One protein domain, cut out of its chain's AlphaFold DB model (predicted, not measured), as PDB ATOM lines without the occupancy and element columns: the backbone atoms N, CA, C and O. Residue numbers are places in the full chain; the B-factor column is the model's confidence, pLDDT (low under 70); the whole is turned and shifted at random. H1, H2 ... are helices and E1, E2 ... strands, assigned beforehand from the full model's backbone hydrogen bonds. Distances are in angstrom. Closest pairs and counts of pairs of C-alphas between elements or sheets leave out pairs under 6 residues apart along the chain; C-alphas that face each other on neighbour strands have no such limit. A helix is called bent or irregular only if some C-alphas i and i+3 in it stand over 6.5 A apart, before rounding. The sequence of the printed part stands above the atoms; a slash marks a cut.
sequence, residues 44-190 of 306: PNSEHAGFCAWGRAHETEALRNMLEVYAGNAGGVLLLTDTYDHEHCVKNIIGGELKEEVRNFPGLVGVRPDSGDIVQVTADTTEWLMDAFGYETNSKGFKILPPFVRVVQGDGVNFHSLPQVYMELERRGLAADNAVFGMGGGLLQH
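What this domain is: This is residues 44 to 190 of the 306 residues of the protein "Putative nicotinate phosphoribosyltransferase" of Pseudonocardia autotrophica (UniProt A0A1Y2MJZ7). A twisted wall of four parallel strands has helices on one face only: H3 and H5 lie side by side over it, while H2 runs along edge strand E1. Farther out, H6 packs on residues 118 to 123 of H5, H1 packs on residues 59 to 63 of H2, and short H7 lies farthest from the middle, near the last printed residue. The 147 printed residues hold seven named helices and four named strands, in the order H1 H2 E1 H3 H4 E2 H5 E3 H6 E4 H7, and the sheet runs E1 E2 E3 E4, all parallel. The class is mixed, helices and strands. The whole is compact and rounded, with a radius of gyration of the C-alphas of 14.7 A and spans of 37 by 37 by 27 A.

Where its parts are: The sheet is made of E1, residues 76 to 80, 13.4 A long; E2, residues 108 to 112, 12.3 A; E3, residues 149 to 153, 13.2 A; and E4, residues 179 to 181. E1 begins at C-alpha 76, (-9.523, 69.123, 79.220). The longest helix by residues is H5, residues 118 to 133, 22.1 A from C-alpha 118 at (-31.524, 67.325, 83.597) to C-alpha 133. H2, residues 56 to 70, is 21.9 A long and irregular: C-alphas 57 and 60 are 8.2 A apart. H3, residues 86 to 97, is 14.7 A long and neither bent nor irregular, but only just: C-alphas 94 and 97 are 6.4 A apart. H6, residues 161 to 172, is 16.8 A long. The short helices are H1, residues 48 to 52, H4, residues 99 to 103, and H7, residues 185 to 188, which ends at C-alpha 188, (-23.266, 71.109, 99.800).

How they stand to each other: The sheet is only just strongly twisted, its C-alphas lying up to 4.5 A off the best plane. E1 and E2 are parallel at 17 degrees, with N 79 and O 110 at 2.8 A. E2 and E3 are parallel at 36 degrees, with N 152 and O 111 at 2.9 A. E3 and E4 are parallel at 39 degrees, with N 180 and O 151 at 2.9 A. The pairing is staggered: E3 pairs with E2 over residues 149 to 151 and with E4 over residues 151 to 153. Three strand-helix-strand units, parallel neighbour strands with helices between them, have right-handed crossovers: E1, H3 H4, E2; E2, H5, E3; and E3, H6, E4. H2, H3 and H5 on one face of the sheet make two layers, one of helices and one of strands. H5 lies over E3 at a height over the sheet of 8.9 A and runs along the strands, at 13 degrees to E3 on the local plane; the closest C-alphas, of Thr 126 and Val 151, are 6.3 A apart. H5 is the hub, touching H3, H4 and H6. H3 and H5 touch, closest at the C-alphas of Gly 95 and Ala 132, 4.8 A, at a shallow tilt of 15 degrees, the same way. H5 touches H6 with residues 118 to 123 alone, closest at the C-alphas of Val 119 and Val 165, 4.6 A, at a steep tilt of 41 degrees, the same way. H6 only grazes the sheet, with residues 162 to 169, and H4 only grazes it with residues 101 to 103. H4 only just touches H5, with 3 pairs of C-alphas within 8 A, the closest those of Lys 99 and Ala 132, 7.7 A. H2 and E1 come closest at the C-alphas of Leu 63 and Leu 79, 6.8 A. H1 and H2 only just touch, with 3 pairs of C-alphas within 8 A, the closest those of Phe 51 and Ala 62, 5.9 A. H7 touches no helix and is not on the sheet. In H1, H4, H5 and H6 every O i to N i+4 pair is within hydrogen-bond range, against 9 of 11 in H2 and 6 of 8 in H3; H7 is too short for such a pair.

The domain as a whole: The two C-alphas farthest apart, of Ala 53 and Ser 139, are 44.1 A apart. The printed part, residues 44 to 190, has no cut. The one long link is H5 to E3, residues 134 to 148, in which residues 136 to 137 pair with 143 to 144, antiparallel. The mean pLDDT of the printed part is 96.3, and residue 74 alone is under 70.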
ATOM      1  N   PRO A  44     -10.144  73.664  83.169       93.44
ATOM      2  CA  PRO A  44     -10.701  74.932  82.710       93.44
ATOM      3  C   PRO A  44     -12.156  74.803  82.247       93.44
ATOM      4  O   PRO A  44     -12.479  73.978  81.393       93.44
ATOM      5  N   ASN A  45     -13.034  75.628  82.810       92.31
ATOM      6  CA  ASN A  45     -14.452  75.644  82.485       92.31
ATOM      7  C   ASN A  45     -14.925  77.075  82.206       92.31
ATOM      8  O   ASN A  45     -14.465  78.025  82.837       92.31
ATOM      9  N   SER A  46     -15.796  77.230  81.210       93.12
ATOM     10  CA  SER A  46     -16.420  78.515  80.888       93.12
ATOM     11  C   SER A  46     -17.640  78.792  81.769       93.12
ATOM     12  O   SER A  46     -18.356  77.869  82.166       93.12
ATOM     13  N   GLU A  47     -17.935  80.074  81.982       95.00
ATOM     14  CA  GLU A  47     -19.183  80.569  82.573       95.00
ATOM     15  C   GLU A  47     -19.916  81.511  81.605       95.00
ATOM     16  O   GLU A  47     -19.298  82.088  80.705       95.00
ATOM     17  N   HIS A  48     -21.223  81.719  81.816       96.69
ATOM     18  CA  HIS A  48     -22.051  82.543  80.925       96.69
ATOM     19  C   HIS A  48     -21.496  83.953  80.728       96.69
ATOM     20  O   HIS A  48     -21.510  84.454  79.611       96.69
ATOM     21  N   ALA A  49     -20.987  84.604  81.779       96.75
ATOM     22  CA  ALA A  49     -20.463  85.965  81.665       96.75
ATOM     23  C   ALA A  49     -19.308  86.054  80.653       96.75
ATOM     24  O   ALA A  49     -19.246  87.013  79.880       96.75
ATOM     25  N   GLY A  50     -18.450  85.028  80.611       94.69
ATOM     26  CA  GLY A  50     -17.353  84.923  79.655       94.69
ATOM     27  C   GLY A  50     -17.842  84.896  78.208       94.69
ATOM     28  O   GLY A  50     -17.345  85.664  77.395       94.69
ATOM     29  N   PHE A  51     -18.848  84.077  77.890       96.06
ATOM     30  CA  PHE A  51     -19.399  83.979  76.527       96.06
ATOM     31  C   PHE A  51     -20.327  85.144  76.166       96.06
ATOM     32  O   PHE A  51     -20.279  85.656  75.048       96.06
ATOM     33  N   CYS A  52     -21.101  85.659  77.122       97.25
ATOM     34  CA  CYS A  52     -21.905  86.868  76.946       97.25
ATOM     35  C   CYS A  52     -21.055  88.087  76.562       97.25
ATOM     36  O   CYS A  52     -21.521  88.926  75.794       97.25
ATOM     37  N   ALA A  53     -19.812  88.181  77.046       97.75
ATOM     38  CA  ALA A  53     -18.909  89.285  76.718       97.75
ATOM     39  C   ALA A  53     -18.532  89.357  75.224       97.75
ATOM     40  O   ALA A  53     -18.200  90.438  74.741       97.75
ATOM     41  N   TRP A  54     -18.617  88.243  74.488       98.06
ATOM     42  CA  TRP A  54     -18.413  88.207  73.033       98.06
ATOM     43  C   TRP A  54     -19.682  88.589  72.260       98.06
ATOM     44  O   TRP A  54     -19.603  89.035  71.121       98.06
ATOM     45  N   GLY A  55     -20.855  88.477  72.889       97.50
ATOM     46  CA  GLY A  55     -22.152  88.706  72.260       97.50
ATOM     47  C   GLY A  55     -22.623  87.530  71.396       97.50
ATOM     48  O   GLY A  55     -21.839  86.712  70.924       97.50
ATOM     49  N   ARG A  56     -23.942  87.443  71.175       97.81
ATOM     50  CA  ARG A  56     -24.589  86.296  70.500       97.81
ATOM     51  C   ARG A  56     -24.061  86.019  69.094       97.81
ATOM     52  O   ARG A  56     -23.982  84.866  68.699       97.81
ATOM     53  N   ALA A  57     -23.691  87.060  68.352       97.94
ATOM     54  CA  ALA A  57     -23.159  86.915  66.998       97.94
ATOM     55  C   ALA A  57     -21.764  86.263  66.947       97.94
ATOM     56  O   ALA A  57     -21.307  85.946  65.855       97.94
ATOM     57  N   HIS A  58     -21.105  86.097  68.098       98.25
ATOM     58  CA  HIS A  58     -19.729  85.620  68.210       98.25
ATOM     59  C   HIS A  58     -19.595  84.407  69.152       98.25
ATOM     60  O   HIS A  58     -18.552  84.206  69.778       98.25
ATOM     61  N   GLU A  59     -20.662  83.612  69.308       98.50
ATOM     62  CA  GLU A  59     -20.653  82.411  70.159       98.50
ATOM     63  C   GLU A  59     -19.634  81.369  69.666       98.50
ATOM     64  O   GLU A  59     -18.855  80.852  70.469       98.50
ATOM     65  N   THR A  60     -19.566  81.121  68.351       98.62
ATOM     66  CA  THR A  60     -18.566  80.221  67.752       98.62
ATOM     67  C   THR A  60     -17.140  80.669  68.078       98.62
ATOM     68  O   THR A  60     -16.309  79.854  68.475       98.62
ATOM     69  N   GLU A  61     -16.834  81.960  67.940       98.69
ATOM     70  CA  GLU A  61     -15.508  82.516  68.218       98.69
ATOM     71  C   GLU A  61     -15.148  82.421  69.702       98.69
ATOM     72  O   GLU A  61     -14.001  82.109  70.025       98.69
ATOM     73  N   ALA A  62     -16.112  82.626  70.601       98.31
ATOM     74  CA  ALA A  62     -15.904  82.473  72.038       98.31
ATOM     75  C   ALA A  62     -15.555  81.020  72.414       98.31
ATOM     76  O   ALA A  62     -14.618  80.775  73.181       98.31
ATOM     77  N   LEU A  63     -16.269  80.048  71.837       98.31
ATOM     78  CA  LEU A  63     -16.009  78.617  72.027       98.31
ATOM     79  C   LEU A  63     -14.660  78.201  71.426       98.31
ATOM     80  O   LEU A  63     -13.879  77.508  72.084       98.31
ATOM     81  N   ARG A  64     -14.345  78.670  70.210       98.31
ATOM     82  CA  ARG A  64     -13.042  78.439  69.568       98.31
ATOM     83  C   ARG A  64     -11.904  78.999  70.417       98.31
ATOM     84  O   ARG A  64     -10.912  78.310  70.631       98.31
ATOM     85  N   ASN A  65     -12.068  80.203  70.965       97.44
ATOM     86  CA  ASN A  65     -11.060  80.816  71.822       97.44
ATOM     87  C   ASN A  65     -10.750  79.955  73.058       97.44
ATOM     88  O   ASN A  65      -9.581  79.782  73.391       97.44
ATOM     89  N   MET A  66     -11.761  79.364  73.702       95.81
ATOM     90  CA  MET A  66     -11.544  78.436  74.821       95.81
ATOM     91  C   MET A  66     -10.722  77.209  74.406       95.81
ATOM     92  O   MET A  66      -9.797  76.824  75.122       95.81
ATOM     93  N   LEU A  67     -11.027  76.610  73.250       96.75
ATOM     94  CA  LEU A  67     -10.262  75.478  72.716       96.75
ATOM     95  C   LEU A  67      -8.805  75.877  72.435       96.75
ATOM     96  O   LEU A  67      -7.887  75.172  72.843       96.75
ATOM     97  N   GLU A  68      -8.574  77.024  71.799       95.75
ATOM     98  CA  GLU A  68      -7.231  77.501  71.448       95.75
ATOM     99  C   GLU A  68      -6.387  77.857  72.678       95.75
ATOM    100  O   GLU A  68      -5.239  77.422  72.795       95.75
ATOM    101  N   VAL A  69      -6.953  78.617  73.621       94.81
ATOM    102  CA  VAL A  69      -6.254  79.074  74.833       94.81
ATOM    103  C   VAL A  69      -5.819  77.891  75.697       94.81
ATOM    104  O   VAL A  69      -4.726  77.911  76.268       94.81
ATOM    105  N   TYR A  70      -6.647  76.847  75.778       94.06
ATOM    106  CA  TYR A  70      -6.382  75.687  76.625       94.06
ATOM    107  C   TYR A  70      -5.806  74.475  75.886       94.06
ATOM    108  O   TYR A  70      -5.472  73.493  76.545       94.06
ATOM    109  N   ALA A  71      -5.571  74.548  74.571       91.25
ATOM    110  CA  ALA A  71      -4.929  73.471  73.808       91.25
ATOM    111  C   ALA A  71      -3.537  73.100  74.357       91.25
ATOM    112  O   ALA A  71      -3.120  71.949  74.296       91.25
ATOM    113  N   GLY A  72      -2.808  74.052  74.950       83.81
ATOM    114  CA  GLY A  72      -1.509  73.784  75.579       83.81
ATOM    115  C   GLY A  72      -1.578  73.059  76.933       83.81
ATOM    116  O   GLY A  72      -0.536  72.680  77.466       83.81
ATOM    117  N   ASN A  73      -2.770  72.882  77.514       74.19
ATOM    118  CA  ASN A  73      -2.972  72.318  78.847       74.19
ATOM    119  C   ASN A  73      -3.707  70.969  78.739       74.19
ATOM    120  O   ASN A  73      -4.931  70.917  78.662       74.19
ATOM    121  N   ALA A  74      -2.945  69.871  78.710       63.25
ATOM    122  CA  ALA A  74      -3.356  68.520  78.288       63.25
ATOM    123  C   ALA A  74      -4.361  67.766  79.201       63.25
ATOM    124  O   ALA A  74      -4.349  66.538  79.252       63.25
ATOM    125  N   GLY A  75      -5.213  68.468  79.953       84.69
ATOM    126  CA  GLY A  75      -6.268  67.865  80.775       84.69
ATOM    127  C   GLY A  75      -7.616  67.816  80.054       84.69
ATOM    128  O   GLY A  75      -8.130  66.750  79.724       84.69
ATOM    129  N   GLY A  76      -8.197  68.989  79.811       93.38
ATOM    130  CA  GLY A  76      -9.523  69.123  79.220       93.38
ATOM    131  C   GLY A  76     -10.030  70.562  79.240       93.38
ATOM    132  O   GLY A  76      -9.397  71.435  79.832       93.38
ATOM    133  N   VAL A  77     -11.184  70.796  78.624       95.81
ATOM    134  CA  VAL A  77     -11.920  72.061  78.677       95.81
ATOM    135  C   VAL A  77     -13.420  71.792  78.711       95.81
ATOM    136  O   VAL A  77     -13.901  70.910  78.003       95.81
ATOM    137  N   LEU A  78     -14.165  72.524  79.539       96.38
ATOM    138  CA  LEU A  78     -15.626  72.417  79.609       96.38
ATOM    139  C   LEU A  78     -16.251  73.648  78.951       96.38
ATOM    140  O   LEU A  78     -16.035  74.772  79.409       96.38
ATOM    141  N   LEU A  79     -17.014  73.418  77.887       97.50
ATOM    142  CA  LEU A  79     -17.665  74.424  77.062       97.50
ATOM    143  C   LEU A  79     -19.148  74.505  77.418       97.50
ATOM    144  O   LEU A  79     -19.887  73.539  77.247       97.50
ATOM    145  N   LEU A  80     -19.568  75.664  77.909       96.88
ATOM    146  CA  LEU A  80     -20.956  75.974  78.231       96.88
ATOM    147  C   LEU A  80     -21.751  76.211  76.942       96.88
ATOM    148  O   LEU A  80     -21.450  77.135  76.192       96.88
ATOM    149  N   THR A  81     -22.752  75.387  76.664       98.00
ATOM    150  CA  THR A  81     -23.406  75.379  75.343       98.00
ATOM    151  C   THR A  81     -24.776  76.036  75.311       98.00
ATOM    152  O   THR A  81     -25.338  76.214  74.240       98.00
ATOM    153  N   ASP A  82     -25.310  76.458  76.450       97.19
ATOM    154  CA  ASP A  82     -26.665  76.990  76.580       97.19
ATOM    155  C   ASP A  82     -26.708  78.485  76.927       97.19
ATOM    156  O   ASP A  82     -27.701  78.988  77.446       97.19
ATOM    157  N   THR A  83     -25.650  79.232  76.595       97.44
ATOM    158  CA  THR A  83     -25.655  80.700  76.743       97.44
ATOM    159  C   THR A  83     -26.785  81.337  75.930       97.44
ATOM    160  O   THR A  83     -27.370  82.341  76.348       97.44
ATOM    161  N   TYR A  84     -27.116  80.745  74.778       97.88
ATOM    162  CA  TYR A  84     -28.095  81.288  73.845       97.88
ATOM    163  C   TYR A  84     -29.105  80.268  73.319       97.88
ATOM    164  O   TYR A  84     -30.300  80.573  73.340       97.88
ATOM    165  N   ASP A  85     -28.634  79.136  72.792       98.12
ATOM    166  CA  ASP A  85     -29.439  78.026  72.271       98.12
ATOM    167  C   ASP A  85     -28.599  76.739  72.305       98.12
ATOM    168  O   ASP A  85     -27.691  76.545  71.494       98.12
ATOM    169  N   HIS A  86     -28.911  75.867  73.267       98.44
ATOM    170  CA  HIS A  86     -28.161  74.636  73.524       98.44
ATOM    171  C   HIS A  86     -28.161  73.671  72.342       98.44
ATOM    172  O   HIS A  86     -27.113  73.164  71.943       98.44
ATOM    173  N   GLU A  87     -29.329  73.429  71.750       98.50
ATOM    174  CA  GLU A  87     -29.453  72.495  70.633       98.50
ATOM    175  C   GLU A  87     -28.684  73.013  69.416       98.50
ATOM    176  O   GLU A  87     -27.932  72.259  68.788       98.50
ATOM    177  N   HIS A  88     -28.828  74.304  69.102       98.69
ATOM    178  CA  HIS A  88     -28.097  74.915  68.002       98.69
ATOM    179  C   HIS A  88     -26.584  74.837  68.219       98.69
ATOM    180  O   HIS A  88     -25.866  74.420  67.305       98.69
ATOM    181  N   CYS A  89     -26.117  75.188  69.419       98.75
ATOM    182  CA  CYS A  89     -24.704  75.177  69.773       98.75
ATOM    183  C   CYS A  89     -24.105  73.770  69.652       98.75
ATOM    184  O   CYS A  89     -23.084  73.586  68.990       98.75
ATOM    185  N   VAL A  90     -24.773  72.743  70.185       98.81
ATOM    186  CA  VAL A  90     -24.278  71.362  70.101       98.81
ATOM    187  C   VAL A  90     -24.288  70.846  68.661       98.81
ATOM    188  O   VAL A  90     -23.288  70.289  68.206       98.81
ATOM    189  N   LYS A  91     -25.387  71.031  67.919       98.81
ATOM    190  CA  LYS A  91     -25.542  70.434  66.581       98.81
ATOM    191  C   LYS A  91     -24.758  71.162  65.491       98.81
ATOM    192  O   LYS A  91     -24.182  70.504  64.629       98.81
ATOM    193  N   ASN A  92     -24.749  72.494  65.505       98.75
ATOM    194  CA  ASN A  92     -24.230  73.297  64.392       98.75
ATOM    195  C   ASN A  92     -22.856  73.898  64.688       98.75
ATOM    196  O   ASN A  92     -22.024  73.948  63.786       98.75
ATOM    197  N   ILE A  93     -22.590  74.295  65.935       98.75
ATOM    198  CA  ILE A  93     -21.296  74.878  66.305       98.75
ATOM    199  C   ILE A  93     -20.323  73.764  66.689       98.75
ATOM    200  O   ILE A  93     -19.377  73.501  65.957       98.75
ATOM    201  N   ILE A  94     -20.576  73.040  67.782       98.81
ATOM    202  CA  ILE A  94     -19.701  71.958  68.262       98.81
ATOM    203  C   ILE A  94     -19.631  70.811  67.247       98.81
ATOM    204  O   ILE A  94     -18.545  70.376  66.872       98.81
ATOM    205  N   GLY A  95     -20.785  70.322  66.785       98.50
ATOM    206  CA  GLY A  95     -20.878  69.220  65.827       98.50
ATOM    207  C   GLY A  95     -20.652  69.603  64.360       98.50
ATOM    208  O   GLY A  95     -20.563  68.709  63.513       98.50
ATOM    209  N   GLY A  96     -20.549  70.902  64.061       98.62
ATOM    210  CA  GLY A  96     -20.379  71.450  62.717       98.62
ATOM    211  C   GLY A  96     -19.133  72.325  62.611       98.62
ATOM    212  O   GLY A  96     -18.061  71.819  62.291       98.62
ATOM    213  N   GLU A  97     -19.272  73.625  62.869       98.62
ATOM    214  CA  GLU A  97     -18.219  74.632  62.649       98.62
ATOM    215  C   GLU A  97     -16.901  74.352  63.386       98.62
ATOM    216  O   GLU A  97     -15.843  74.646  62.839       98.62
ATOM    217  N   LEU A  98     -16.961  73.784  64.594       98.75
ATOM    218  CA  LEU A  98     -15.809  73.476  65.455       98.75
ATOM    219  C   LEU A  98     -15.508  71.975  65.538       98.75
ATOM    220  O   LEU A  98     -14.761  71.532  66.413       98.75
ATOM    221  N   LYS A  99     -16.108  71.165  64.662       98.62
ATOM    222  CA  LYS A  99     -16.024  69.702  64.732       98.62
ATOM    223  C   LYS A  99     -14.583  69.198  64.719       98.62
ATOM    224  O   LYS A  99     -14.235  68.291  65.475       98.62
ATOM    225  N   GLU A 100     -13.745  69.770  63.857       98.38
ATOM    226  CA  GLU A 100     -12.349  69.355  63.740       98.38
ATOM    227  C   GLU A 100     -11.498  69.899  64.889       98.38
ATOM    228  O   GLU A 100     -10.652  69.168  65.400       98.38
ATOM    229  N   GLU A 101     -11.744  71.118  65.370       98.00
ATOM    230  CA  GLU A 101     -11.091  71.646  66.569       98.00
ATOM    231  C   GLU A 101     -11.394  70.787  67.806       98.00
ATOM    232  O   GLU A 101     -10.482  70.464  68.563       98.00
ATOM    233  N   VAL A 102     -12.645  70.348  67.983       98.31
ATOM    234  CA  VAL A 102     -13.052  69.461  69.086       98.31
ATOM    235  C   VAL A 102     -12.425  68.074  68.946       98.31
ATOM    236  O   VAL A 102     -11.895  67.544  69.919       98.31
ATOM    237  N   ARG A 103     -12.441  67.488  67.740       97.94
ATOM    238  CA  ARG A 103     -11.834  66.172  67.468       97.94
ATOM    239  C   ARG A 103     -10.329  66.161  67.737       97.94
ATOM    240  O   ARG A 103      -9.805  65.155  68.207       97.94
ATOM    241  N   ASN A 104      -9.647  67.250  67.392       96.56
ATOM    242  CA  ASN A 104      -8.192  67.356  67.469       96.56
ATOM    243  C   ASN A 104      -7.703  68.036  68.757       96.56
ATOM    244  O   ASN A 104      -6.495  68.229  68.921       96.56
ATOM    245  N   PHE A 105      -8.605  68.394  69.676       97.06
ATOM    246  CA  PHE A 105      -8.223  68.945  70.970       97.06
ATOM    247  C   PHE A 105      -7.400  67.902  71.759       97.06
ATOM    248  O   PHE A 105      -7.795  66.739  71.840       97.06
ATOM    249  N   PRO A 106      -6.254  68.272  72.361       94.69
ATOM    250  CA  PRO A 106      -5.312  67.309  72.947       94.69
ATOM    251  C   PRO A 106      -5.747  66.715  74.299       94.69
ATOM    252  O   PRO A 106      -4.975  65.998  74.931       94.69
ATOM    253  N   GLY A 107      -6.965  67.010  74.755       94.81
ATOM    254  CA  GLY A 107      -7.549  66.502  75.995       94.81
ATOM    255  C   GLY A 107      -9.041  66.213  75.838       94.81
ATOM    256  O   GLY A 107      -9.537  66.014  74.732       94.81
ATOM    257  N   LEU A 108      -9.773  66.205  76.951       95.62
ATOM    258  CA  LEU A 108     -11.226  66.026  76.929       95.62
ATOM    259  C   LEU A 108     -11.956  67.351  76.663       95.62
ATOM    260  O   LEU A 108     -11.737  68.323  77.381       95.62
ATOM    261  N   VAL A 109     -12.895  67.365  75.721       97.88
ATOM    262  CA  VAL A 109     -13.884  68.440  75.570       97.88
ATOM    263  C   VAL A 109     -15.186  68.031  76.257       97.88
ATOM    264  O   VAL A 109     -15.858  67.079  75.862       97.88
ATOM    265  N   GLY A 110     -15.545  68.751  77.315       97.94
ATOM    266  CA  GLY A 110     -16.817  68.602  78.010       97.94
ATOM    267  C   GLY A 110     -17.866  69.546  77.439       97.94
ATOM    268  O   GLY A 110     -17.679  70.757  77.482       97.94
ATOM    269  N   VAL A 111     -18.974  69.014  76.943       98.56
ATOM    270  CA  VAL A 111     -20.121  69.791  76.457       98.56
ATOM    271  C   VAL A 111     -21.098  69.970  77.609       98.56
ATOM    272  O   VAL A 111     -21.649  68.986  78.109       98.56
ATOM    273  N   ARG A 112     -21.257  71.213  78.067       98.00
ATOM    274  CA  ARG A 112     -21.906  71.544  79.332       98.00
ATOM    275  C   ARG A 112     -23.208  72.331  79.131       98.00
ATOM    276  O   ARG A 112     -23.148  73.556  79.026       98.00
ATOM    277  N   PRO A 113     -24.374  71.668  79.138       96.75
ATOM    278  CA  PRO A 113     -25.643  72.331  79.441       96.75
ATOM    279  C   PRO A 113     -25.727  72.749  80.921       96.75
ATOM    280  O   PRO A 113     -25.249  72.036  81.811       96.75
ATOM    281  N   ASP A 114     -26.377  73.882  81.189       95.19
ATOM    282  CA  ASP A 114     -26.606  74.446  82.530       95.19
ATOM    283  C   ASP A 114     -28.075  74.887  82.725       95.19
ATOM    284  O   ASP A 114     -28.395  75.681  83.607       95.19
ATOM    285  N   SER A 115     -28.985  74.351  81.904       94.25
ATOM    286  CA  SER A 115     -30.424  74.597  81.959       94.25
ATOM    287  C   SER A 115     -31.220  73.459  81.306       94.25
ATOM    288  O   SER A 115     -30.683  72.628  80.569       94.25
ATOM    289  N   GLY A 116     -32.529  73.425  81.571       94.38
ATOM    290  CA  GLY A 116     -33.455  72.424  81.032       94.38
ATOM    291  C   GLY A 116     -33.726  71.254  81.980       94.38
ATOM    292  O   GLY A 116     -33.321  71.250  83.142       94.38
ATOM    293  N   ASP A 117     -34.471  70.258  81.497       97.50
ATOM    294  CA  ASP A 117     -34.698  69.029  82.261       97.50
ATOM    295  C   ASP A 117     -33.421  68.188  82.260       97.50
ATOM    296  O   ASP A 117     -33.017  67.680  81.217       97.50
ATOM    297  N   ILE A 118     -32.801  68.029  83.430       96.56
ATOM    298  CA  ILE A 118     -31.524  67.325  83.597       96.56
ATOM    299  C   ILE A 118     -31.502  65.934  82.941       96.56
ATOM    300  O   ILE A 118     -30.482  65.534  82.375       96.56
ATOM    301  N   VAL A 119     -32.612  65.193  83.003       97.56
ATOM    302  CA  VAL A 119     -32.697  63.827  82.477       97.56
ATOM    303  C   VAL A 119     -32.683  63.858  80.953       97.56
ATOM    304  O   VAL A 119     -31.853  63.186  80.337       97.56
ATOM    305  N   GLN A 120     -33.563  64.659  80.349       98.25
ATOM    306  CA  GLN A 120     -33.661  64.753  78.895       98.25
ATOM    307  C   GLN A 120     -32.441  65.447  78.294       98.25
ATOM    308  O   GLN A 120     -31.819  64.885  77.399       98.25
ATOM    309  N   VAL A 121     -32.024  66.598  78.828       98.31
ATOM    310  CA  VAL A 121     -30.918  67.377  78.251       98.31
ATOM    311  C   VAL A 121     -29.608  66.587  78.259       98.31
ATOM    312  O   VAL A 121     -28.879  66.624  77.272       98.31
ATOM    313  N   THR A 122     -29.325  65.796  79.303       98.62
ATOM    314  CA  THR A 122     -28.115  64.952  79.345       98.62
ATOM    315  C   THR A 122     -28.147  63.880  78.251       98.62
ATOM    316  O   THR A 122     -27.154  63.667  77.546       98.62
ATOM    317  N   ALA A 123     -29.285  63.200  78.095       98.62
ATOM    318  CA  ALA A 123     -29.448  62.123  77.125       98.62
ATOM    319  C   ALA A 123     -29.474  62.648  75.678       98.62
ATOM    320  O   ALA A 123     -28.740  62.136  74.834       98.62
ATOM    321  N   ASP A 124     -30.235  63.712  75.420       98.81
ATOM    322  CA  ASP A 124     -30.351  64.361  74.111       98.81
ATOM    323  C   ASP A 124     -28.993  64.905  73.646       98.81
ATOM    324  O   ASP A 124     -28.568  64.636  72.524       98.81
ATOM    325  N   THR A 125     -28.255  65.588  74.530       98.88
ATOM    326  CA  THR A 125     -26.901  66.085  74.221       98.88
ATOM    327  C   THR A 125     -25.966  64.941  73.850       98.88
ATOM    328  O   THR A 125     -25.188  65.060  72.905       98.88
ATOM    329  N   THR A 126     -26.049  63.815  74.566       98.88
ATOM    330  CA  THR A 126     -25.237  62.633  74.260       98.88
ATOM    331  C   THR A 126     -25.531  62.133  72.846       98.88
ATOM    332  O   THR A 126     -24.599  61.889  72.085       98.88
ATOM    333  N   GLU A 127     -26.805  62.017  72.468       98.88
ATOM    334  CA  GLU A 127     -27.204  61.557  71.134       98.88
ATOM    335  C   GLU A 127     -26.804  62.547  70.031       98.88
ATOM    336  O   GLU A 127     -26.250  62.125  69.020       98.88
ATOM    337  N   TRP A 128     -26.956  63.856  70.242       98.88
ATOM    338  CA  TRP A 128     -26.516  64.862  69.265       98.88
ATOM    339  C   TRP A 128     -25.001  64.837  69.040       98.88
ATOM    340  O   TRP A 128     -24.530  64.999  67.914       98.88
ATOM    341  N   LEU A 129     -24.220  64.584  70.092       98.88
ATOM    342  CA  LEU A 129     -22.779  64.383  69.959       98.88
ATOM    343  C   LEU A 129     -22.446  63.072  69.242       98.88
ATOM    344  O   LEU A 129     -21.481  63.037  68.482       98.88
ATOM    345  N   MET A 130     -23.238  62.015  69.430       98.81
ATOM    346  CA  MET A 130     -23.083  60.769  68.675       98.81
ATOM    347  C   MET A 130     -23.393  60.960  67.188       98.81
ATOM    348  O   MET A 130     -22.666  60.425  66.352       98.81
ATOM    349  N   ASP A 131     -24.408  61.755  66.847       98.75
ATOM    350  CA  ASP A 131     -24.720  62.110  65.457       98.75
ATOM    351  C   ASP A 131     -23.558  62.881  64.806       98.75
ATOM    352  O   ASP A 131     -23.211  62.650  63.644       98.75
ATOM    353  N   ALA A 132     -22.908  63.768  65.563       98.56
ATOM    354  CA  ALA A 132     -21.782  64.556  65.076       98.56
ATOM    355  C   ALA A 132     -20.473  63.750  64.986       98.56
ATOM    356  O   ALA A 132     -19.787  63.786  63.958       98.56
ATOM    357  N   PHE A 133     -20.092  63.041  66.046       98.75
ATOM    358  CA  PHE A 133     -18.755  62.456  66.206       98.75
ATOM    359  C   PHE A 133     -18.705  60.935  66.029       98.75
ATOM    360  O   PHE A 133     -17.608  60.379  65.931       98.75
ATOM    361  N   GLY A 134     -19.859  60.274  65.926       98.62
ATOM    362  CA  GLY A 134     -19.986  58.822  65.948       98.62
ATOM    363  C   GLY A 134     -19.983  58.255  67.368       98.62
ATOM    364  O   GLY A 134     -19.949  58.985  68.358       98.62
ATOM    365  N   TYR A 135     -20.026  56.929  67.468       98.69
ATOM    366  CA  TYR A 135     -19.941  56.191  68.727       98.69
ATOM    367  C   TYR A 135     -19.421  54.774  68.489       98.69
ATOM    368  O   TYR A 135     -19.490  54.246  67.379       98.69
ATOM    369  N   GLU A 136     -18.965  54.137  69.562       98.56
ATOM    370  CA  GLU A 136     -18.695  52.701  69.610       98.56
ATOM    371  C   GLU A 136     -19.704  52.003  70.523       98.56
ATOM    372  O   GLU A 136     -20.401  52.646  71.304       98.56
ATOM    373  N   THR A 137     -19.799  50.676  70.445       98.50
ATOM    374  CA  THR A 137     -20.554  49.878  71.422       98.50
ATOM    375  C   THR A 137     -19.568  49.158  72.329       98.50
ATOM    376  O   THR A 137     -18.728  48.400  71.850       98.50
ATOM    377  N   ASN A 138     -19.654  49.399  73.636       97.69
ATOM    378  CA  ASN A 138     -18.749  48.786  74.606       97.69
ATOM    379  C   ASN A 138     -19.073  47.296  74.847       97.69
ATOM    380  O   ASN A 138     -20.081  46.765  74.378       97.69
ATOM    381  N   SER A 139     -18.247  46.612  75.643       97.44
ATOM    382  CA  SER A 139     -18.414  45.181  75.963       97.44
ATOM    383  C   SER A 139     -19.705  44.830  76.716       97.44
ATOM    384  O   SER A 139     -20.042  43.653  76.828       97.44
ATOM    385  N   LYS A 140     -20.434  45.832  77.225       96.44
ATOM    386  CA  LYS A 140     -21.732  45.682  77.897       96.44
ATOM    387  C   LYS A 140     -22.921  45.981  76.971       96.44
ATOM    388  O   LYS A 140     -24.055  45.933  77.434       96.44
ATOM    389  N   GLY A 141     -22.685  46.289  75.693       97.50
ATOM    390  CA  GLY A 141     -23.737  46.566  74.711       97.50
ATOM    391  C   GLY A 141     -24.264  48.006  74.708       97.50
ATOM    392  O   GLY A 141     -25.306  48.259  74.112       97.50
ATOM    393  N   PHE A 142     -23.569  48.949  75.353       98.56
ATOM    394  CA  PHE A 142     -23.976  50.357  75.415       98.56
ATOM    395  C   PHE A 142     -23.149  51.235  74.473       98.56
ATOM    396  O   PHE A 142     -21.937  51.041  74.336       98.56
ATOM    397  N   LYS A 143     -23.796  52.234  73.868       98.81
ATOM    398  CA  LYS A 143     -23.168  53.229  72.995       98.81
ATOM    399  C   LYS A 143     -22.298  54.186  73.809       98.81
ATOM    400  O   LYS A 143     -22.760  54.744  74.807       98.81
ATOM    401  N   ILE A 144     -21.068  54.416  73.372       98.81
ATOM    402  CA  ILE A 144     -20.101  55.297  74.027       98.81
ATOM    403  C   ILE A 144     -19.495  56.283  73.027       98.81
ATOM    404  O   ILE A 144     -19.113  55.909  71.918       98.81
ATOM    405  N   LEU A 145     -19.432  57.553  73.426       98.81
ATOM    406  CA  LEU A 145     -18.814  58.632  72.666       98.81
ATOM    407  C   LEU A 145     -17.301  58.403  72.512       98.81
ATOM    408  O   LEU A 145     -16.665  57.841  73.417       98.81
ATOM    409  N   PRO A 146     -16.689  58.915  71.428       98.44
ATOM    410  CA  PRO A 146     -15.240  58.956  71.283       98.44
ATOM    411  C   PRO A 146     -14.570  59.559  72.526       98.44
ATOM    412  O   PRO A 146     -15.133  60.465  73.141       98.44
ATOM    413  N   PRO A 147     -13.377  59.091  72.930       96.94
ATOM    414  CA  PRO A 147     -12.781  59.431  74.228       96.94
ATOM    415  C   PRO A 147     -12.488  60.928  74.430       96.94
ATOM    416  O   PRO A 147     -12.333  61.356  75.569       96.94
ATOM    417  N   PHE A 148     -12.433  61.719  73.356       97.00
ATOM    418  CA  PHE A 148     -12.150  63.156  73.398       97.00
ATOM    419  C   PHE A 148     -13.372  64.032  73.721       97.00
ATOM    420  O   PHE A 148     -13.198  65.232  73.910       97.00
ATOM    421  N   VAL A 149     -14.597  63.489  73.793       98.50
ATOM    422  CA  VAL A 149     -15.805  64.297  74.052       98.50
ATOM    423  C   VAL A 149     -16.768  63.630  75.031       98.50
ATOM    424  O   VAL A 149     -17.048  62.436  74.930       98.50
ATOM    425  N   ARG A 150     -17.292  64.393  75.994       98.44
ATOM    426  CA  ARG A 150     -18.284  63.930  76.983       98.44
ATOM    427  C   ARG A 150     -19.323  65.006  77.264       98.44
ATOM    428  O   ARG A 150     -19.049  66.189  77.087       98.44
ATOM    429  N   VAL A 151     -20.494  64.598  77.749       98.62
ATOM    430  CA  VAL A 151     -21.471  65.524  78.334       98.62
ATOM    431  C   VAL A 151     -21.064  65.824  79.771       98.62
ATOM    432  O   VAL A 151     -20.645  64.930  80.508       98.62
ATOM    433  N   VAL A 152     -21.184  67.082  80.179       97.56
ATOM    434  CA  VAL A 152     -20.906  67.523  81.545       97.56
ATOM    435  C   VAL A 152     -22.130  68.244  82.078       97.56
ATOM    436  O   VAL A 152     -22.377  69.386  81.725       97.56
ATOM    437  N   GLN A 153     -22.906  67.591  82.931       96.81
ATOM    438  CA  GLN A 153     -24.139  68.160  83.463       96.81
ATOM    439  C   GLN A 153     -23.878  68.784  84.837       96.81
ATOM    440  O   GLN A 153     -23.491  68.084  85.774       96.81
ATOM    441  N   GLY A 154     -24.072  70.099  84.956       93.12
ATOM    442  CA  GLY A 154     -23.859  70.849  86.203       93.12
ATOM    443  C   GLY A 154     -25.142  71.343  86.876       93.12
ATOM    444  O   GLY A 154     -25.194  71.450  88.104       93.12
ATOM    445  N   ASP A 155     -26.181  71.610  86.084       95.44
ATOM    446  CA  ASP A 155     -27.458  72.124  86.582       95.44
ATOM    447  C   ASP A 155     -28.413  71.000  87.007       95.44
ATOM    448  O   ASP A 155     -28.386  69.888  86.476       95.44
ATOM    449  N   GLY A 156     -29.243  71.272  88.015       94.38
ATOM    450  CA  GLY A 156     -30.269  70.345  88.501       94.38
ATOM    451  C   GLY A 156     -29.753  69.060  89.169       94.38
ATOM    452  O   GLY A 156     -30.564  68.267  89.666       94.38
ATOM    453  N   VAL A 157     -28.433  68.831  89.228       96.25
ATOM    454  CA  VAL A 157     -27.850  67.605  89.792       96.25
ATOM    455  C   VAL A 157     -28.090  67.573  91.297       96.25
ATOM    456  O   VAL A 157     -27.717  68.480  92.046       96.25
ATOM    457  N   ASN A 158     -28.749  66.516  91.754       93.75
ATOM    458  CA  ASN A 158     -28.970  66.241  93.160       93.75
ATOM    459  C   ASN A 158     -29.171  64.739  93.377       93.75
ATOM    460  O   ASN A 158     -29.197  63.935  92.446       93.75
ATOM    461  N   PHE A 159     -29.333  64.372  94.642       89.31
ATOM    462  CA  PHE A 159     -29.493  62.993  95.083       89.31
ATOM    463  C   PHE A 159     -30.674  62.244  94.448       89.31
ATOM    464  O   PHE A 159     -30.616  61.028  94.292       89.31
ATOM    465  N   HIS A 160     -31.735  62.957  94.067       90.62
ATOM    466  CA  HIS A 160     -32.932  62.377  93.464       90.62
ATOM    467  C   HIS A 160     -32.872  62.357  91.934       90.62
ATOM    468  O   HIS A 160     -33.325  61.387  91.331       90.62
ATOM    469  N   SER A 161     -32.304  63.392  91.306       93.75
ATOM    470  CA  SER A 161     -32.234  63.492  89.842       93.75
ATOM    471  C   SER A 161     -31.143  62.615  89.228       93.75
ATOM    472  O   SER A 161     -31.347  62.052  88.157       93.75
ATOM    473  N   LEU A 162     -30.004  62.437  89.906       93.75
ATOM    474  CA  LEU A 162     -28.870  61.693  89.350       93.75
ATOM    475  C   LEU A 162     -29.214  60.229  88.987       93.75
ATOM    476  O   LEU A 162     -28.876  59.808  87.879       93.75
ATOM    477  N   PRO A 163     -29.924  59.445  89.827       93.12
ATOM    478  CA  PRO A 163     -30.375  58.114  89.422       93.12
ATOM    479  C   PRO A 163     -31.285  58.124  88.185       93.12
ATOM    480  O   PRO A 163     -31.163  57.251  87.330       93.12
ATOM    481  N   GLN A 164     -32.166  59.121  88.057       94.69
ATOM    482  CA  GLN A 164     -33.089  59.228  86.922       94.69
ATOM    483  C   GLN A 164     -32.340  59.466  85.607       94.69
ATOM    484  O   GLN A 164     -32.697  58.876  84.589       94.69
ATOM    485  N   VAL A 165     -31.259  60.255  85.638       96.38
ATOM    486  CA  VAL A 165     -30.371  60.437  84.481       96.38
ATOM    487  C   VAL A 165     -29.786  59.096  84.042       96.38
ATOM    488  O   VAL A 165     -29.887  58.737  82.873       96.38
ATOM    489  N   TYR A 166     -29.229  58.310  84.969       95.50
ATOM    490  CA  TYR A 166     -28.653  57.008  84.620       95.50
ATOM    491  C   TYR A 166     -29.694  56.001  84.122       95.50
ATOM    492  O   TYR A 166     -29.390  55.239  83.208       95.50
ATOM    493  N   MET A 167     -30.917  56.019  84.661       95.38
ATOM    494  CA  MET A 167     -32.022  55.198  84.145       95.38
ATOM    495  C   MET A 167     -32.368  55.563  82.704       95.38
ATOM    496  O   MET A 167     -32.631  54.676  81.897       95.38
ATOM    497  N   GLU A 168     -32.351  56.851  82.364       97.19
ATOM    498  CA  GLU A 168     -32.632  57.305  81.006       97.19
ATOM    499  C   GLU A 168     -31.498  56.973  80.035       97.19
ATOM    500  O   GLU A 168     -31.757  56.447  78.949       97.19
ATOM    501  N   LEU A 169     -30.243  57.204  80.436       97.69
ATOM    502  CA  LEU A 169     -29.074  56.778  79.663       97.69
ATOM    503  C   LEU A 169     -29.133  55.274  79.407       97.69
ATOM    504  O   LEU A 169     -29.026  54.840  78.257       97.69
ATOM    505  N   GLU A 170     -29.402  54.486  80.454       95.88
ATOM    506  CA  GLU A 170     -29.606  53.053  80.319       95.88
ATOM    507  C   GLU A 170     -30.716  52.797  79.305       95.88
ATOM    508  O   GLU A 170     -30.411  52.157  78.302       95.88
ATOM    509  N   ARG A 171     -31.932  53.346  79.489       96.50
ATOM    510  CA  ARG A 171     -33.122  53.172  78.627       96.50
ATOM    511  C   ARG A 171     -32.856  53.462  77.148       96.50
ATOM    512  O   ARG A 171     -33.380  52.728  76.307       96.50
ATOM    513  N   ARG A 172     -32.019  54.451  76.825       97.81
ATOM    514  CA  ARG A 172     -31.612  54.789  75.445       97.81
ATOM    515  C   ARG A 172     -30.422  53.977  74.915       97.81
ATOM    516  O   ARG A 172     -30.061  54.081  73.746       97.81
ATOM    517  N   GLY A 173     -29.836  53.117  75.749       97.75
ATOM    518  CA  GLY A 173     -28.695  52.276  75.383       97.75
ATOM    519  C   GLY A 173     -27.374  53.044  75.377       97.75
ATOM    520  O   GLY A 173     -26.455  52.667  74.655       97.75
ATOM    521  N   LEU A 174     -27.275  54.113  76.166       98.62
ATOM    522  CA  LEU A 174     -26.103  54.970  76.305       98.62
ATOM    523  C   LEU A 174     -25.283  54.531  77.524       98.62
ATOM    524  O   LEU A 174     -25.829  54.230  78.585       98.62
ATOM    525  N   ALA A 175     -23.961  54.488  77.381       98.31
ATOM    526  CA  ALA A 175     -23.065  54.175  78.487       98.31
ATOM    527  C   ALA A 175     -23.094  55.295  79.542       98.31
ATOM    528  O   ALA A 175     -23.123  56.476  79.191       98.31
ATOM    529  N   ALA A 176     -23.025  54.923  80.825       97.12
ATOM    530  CA  ALA A 176     -22.908  55.870  81.940       97.12
ATOM    531  C   ALA A 176     -21.659  56.762  81.809       97.12
ATOM    532  O   ALA A 176     -21.698  57.940  82.142       97.12
ATOM    533  N   ASP A 177     -20.589  56.212  81.232       97.12
ATOM    534  CA  ASP A 177     -19.311  56.865  80.946       97.12
ATOM    535  C   ASP A 177     -19.422  58.097  80.033       97.12
ATOM    536  O   ASP A 177     -18.449  58.838  79.908       97.12
ATOM    537  N   ASN A 178     -20.562  58.309  79.362       98.44
ATOM    538  CA  ASN A 178     -20.786  59.463  78.488       98.44
ATOM    539  C   ASN A 178     -21.006  60.776  79.251       98.44
ATOM    540  O   ASN A 178     -20.837  61.840  78.651       98.44
ATOM    541  N   ALA A 179     -21.373  60.709  80.534       97.06
ATOM    542  CA  ALA A 179     -21.746  61.869  81.330       97.06
ATOM    543  C   ALA A 179     -20.863  62.023  82.576       97.06
ATOM    544  O   ALA A 179     -20.616  61.072  83.316       97.06
ATOM    545  N   VAL A 180     -20.427  63.255  82.826       96.12
ATOM    546  CA  VAL A 180     -19.751  63.692  84.053       96.12
ATOM    547  C   VAL A 180     -20.653  64.705  84.754       96.12
ATOM    548  O   VAL A 180     -21.338  65.483  84.094       96.12
ATOM    549  N   PHE A 181     -20.666  64.713  86.086       96.31
ATOM    550  CA  PHE A 181     -21.621  65.512  86.854       96.31
ATOM    551  C   PHE A 181     -20.930  66.510  87.779       96.31
ATOM    552  O   PHE A 181     -20.105  66.137  88.615       96.31
ATOM    553  N   GLY A 182     -21.313  67.780  87.662       95.38
ATOM    554  CA  GLY A 182     -21.024  68.815  88.648       95.38
ATOM    555  C   GLY A 182     -22.211  68.971  89.593       95.38
ATOM    556  O   GLY A 182     -23.349  69.006  89.147       95.38
ATOM    557  N   MET A 183     -21.976  69.063  90.905       95.31
ATOM    558  CA  MET A 183     -23.064  69.213  91.876       95.31
ATOM    559  C   MET A 183     -22.750  70.292  92.913       95.31
ATOM    560  O   MET A 183     -21.868  70.134  93.754       95.31
ATOM    561  N   GLY A 184     -23.502  71.394  92.863       95.12
ATOM    562  CA  GLY A 184     -23.354  72.533  93.772       95.12
ATOM    563  C   GLY A 184     -24.247  72.437  95.012       95.12
ATOM    564  O   GLY A 184     -23.939  71.753  95.991       95.12
ATOM    565  N   GLY A 185     -25.376  73.158  94.994       94.12
ATOM    566  CA  GLY A 185     -26.314  73.242  96.125       94.12
ATOM    567  C   GLY A 185     -26.877  71.887  96.569       94.12
ATOM    568  O   GLY A 185     -26.952  71.627  97.775       94.12
ATOM    569  N   GLY A 186     -27.165  70.999  95.611       93.06
ATOM    570  CA  GLY A 186     -27.624  69.628  95.864       93.06
ATOM    571  C   GLY A 186     -26.659  68.795  96.707       93.06
ATOM    572  O   GLY A 186     -27.100  67.970  97.505       93.06
ATOM    573  N   LEU A 187     -25.354  69.055  96.597       95.31
ATOM    574  CA  LEU A 187     -24.321  68.361  97.362       95.31
ATOM    575  C   LEU A 187     -24.050  69.049  98.702       95.31
ATOM    576  O   LEU A 187     -23.974  68.393  99.737       95.31
ATOM    577  N   LEU A 188     -23.891  70.376  98.690       95.81
ATOM    578  CA  LEU A 188     -23.266  71.109  99.800       95.81
ATOM    579  C   LEU A 188     -24.215  72.042 100.569       95.81
ATOM    580  O   LEU A 188     -23.753  72.801 101.424       95.81
ATOM    581  N   GLN A 189     -25.519  72.056 100.264       95.00
ATOM    582  CA  GLN A 189     -26.470  72.975 100.911       95.00
ATOM    583  C   GLN A 189     -27.854  72.393 101.213       95.00
ATOM    584  O   GLN A 189     -28.475  72.837 102.177       95.00
ATOM    585  N   HIS A 190     -28.359  71.450 100.417       92.88
ATOM    586  CA  HIS A 190     -29.734  70.943 100.571       92.88
ATOM    587  C   HIS A 190     -29.931  70.025 101.790       92.88
ATOM    588  O   HIS A 190     -31.058  69.688 102.142       92.88
TER     589      HIS A 190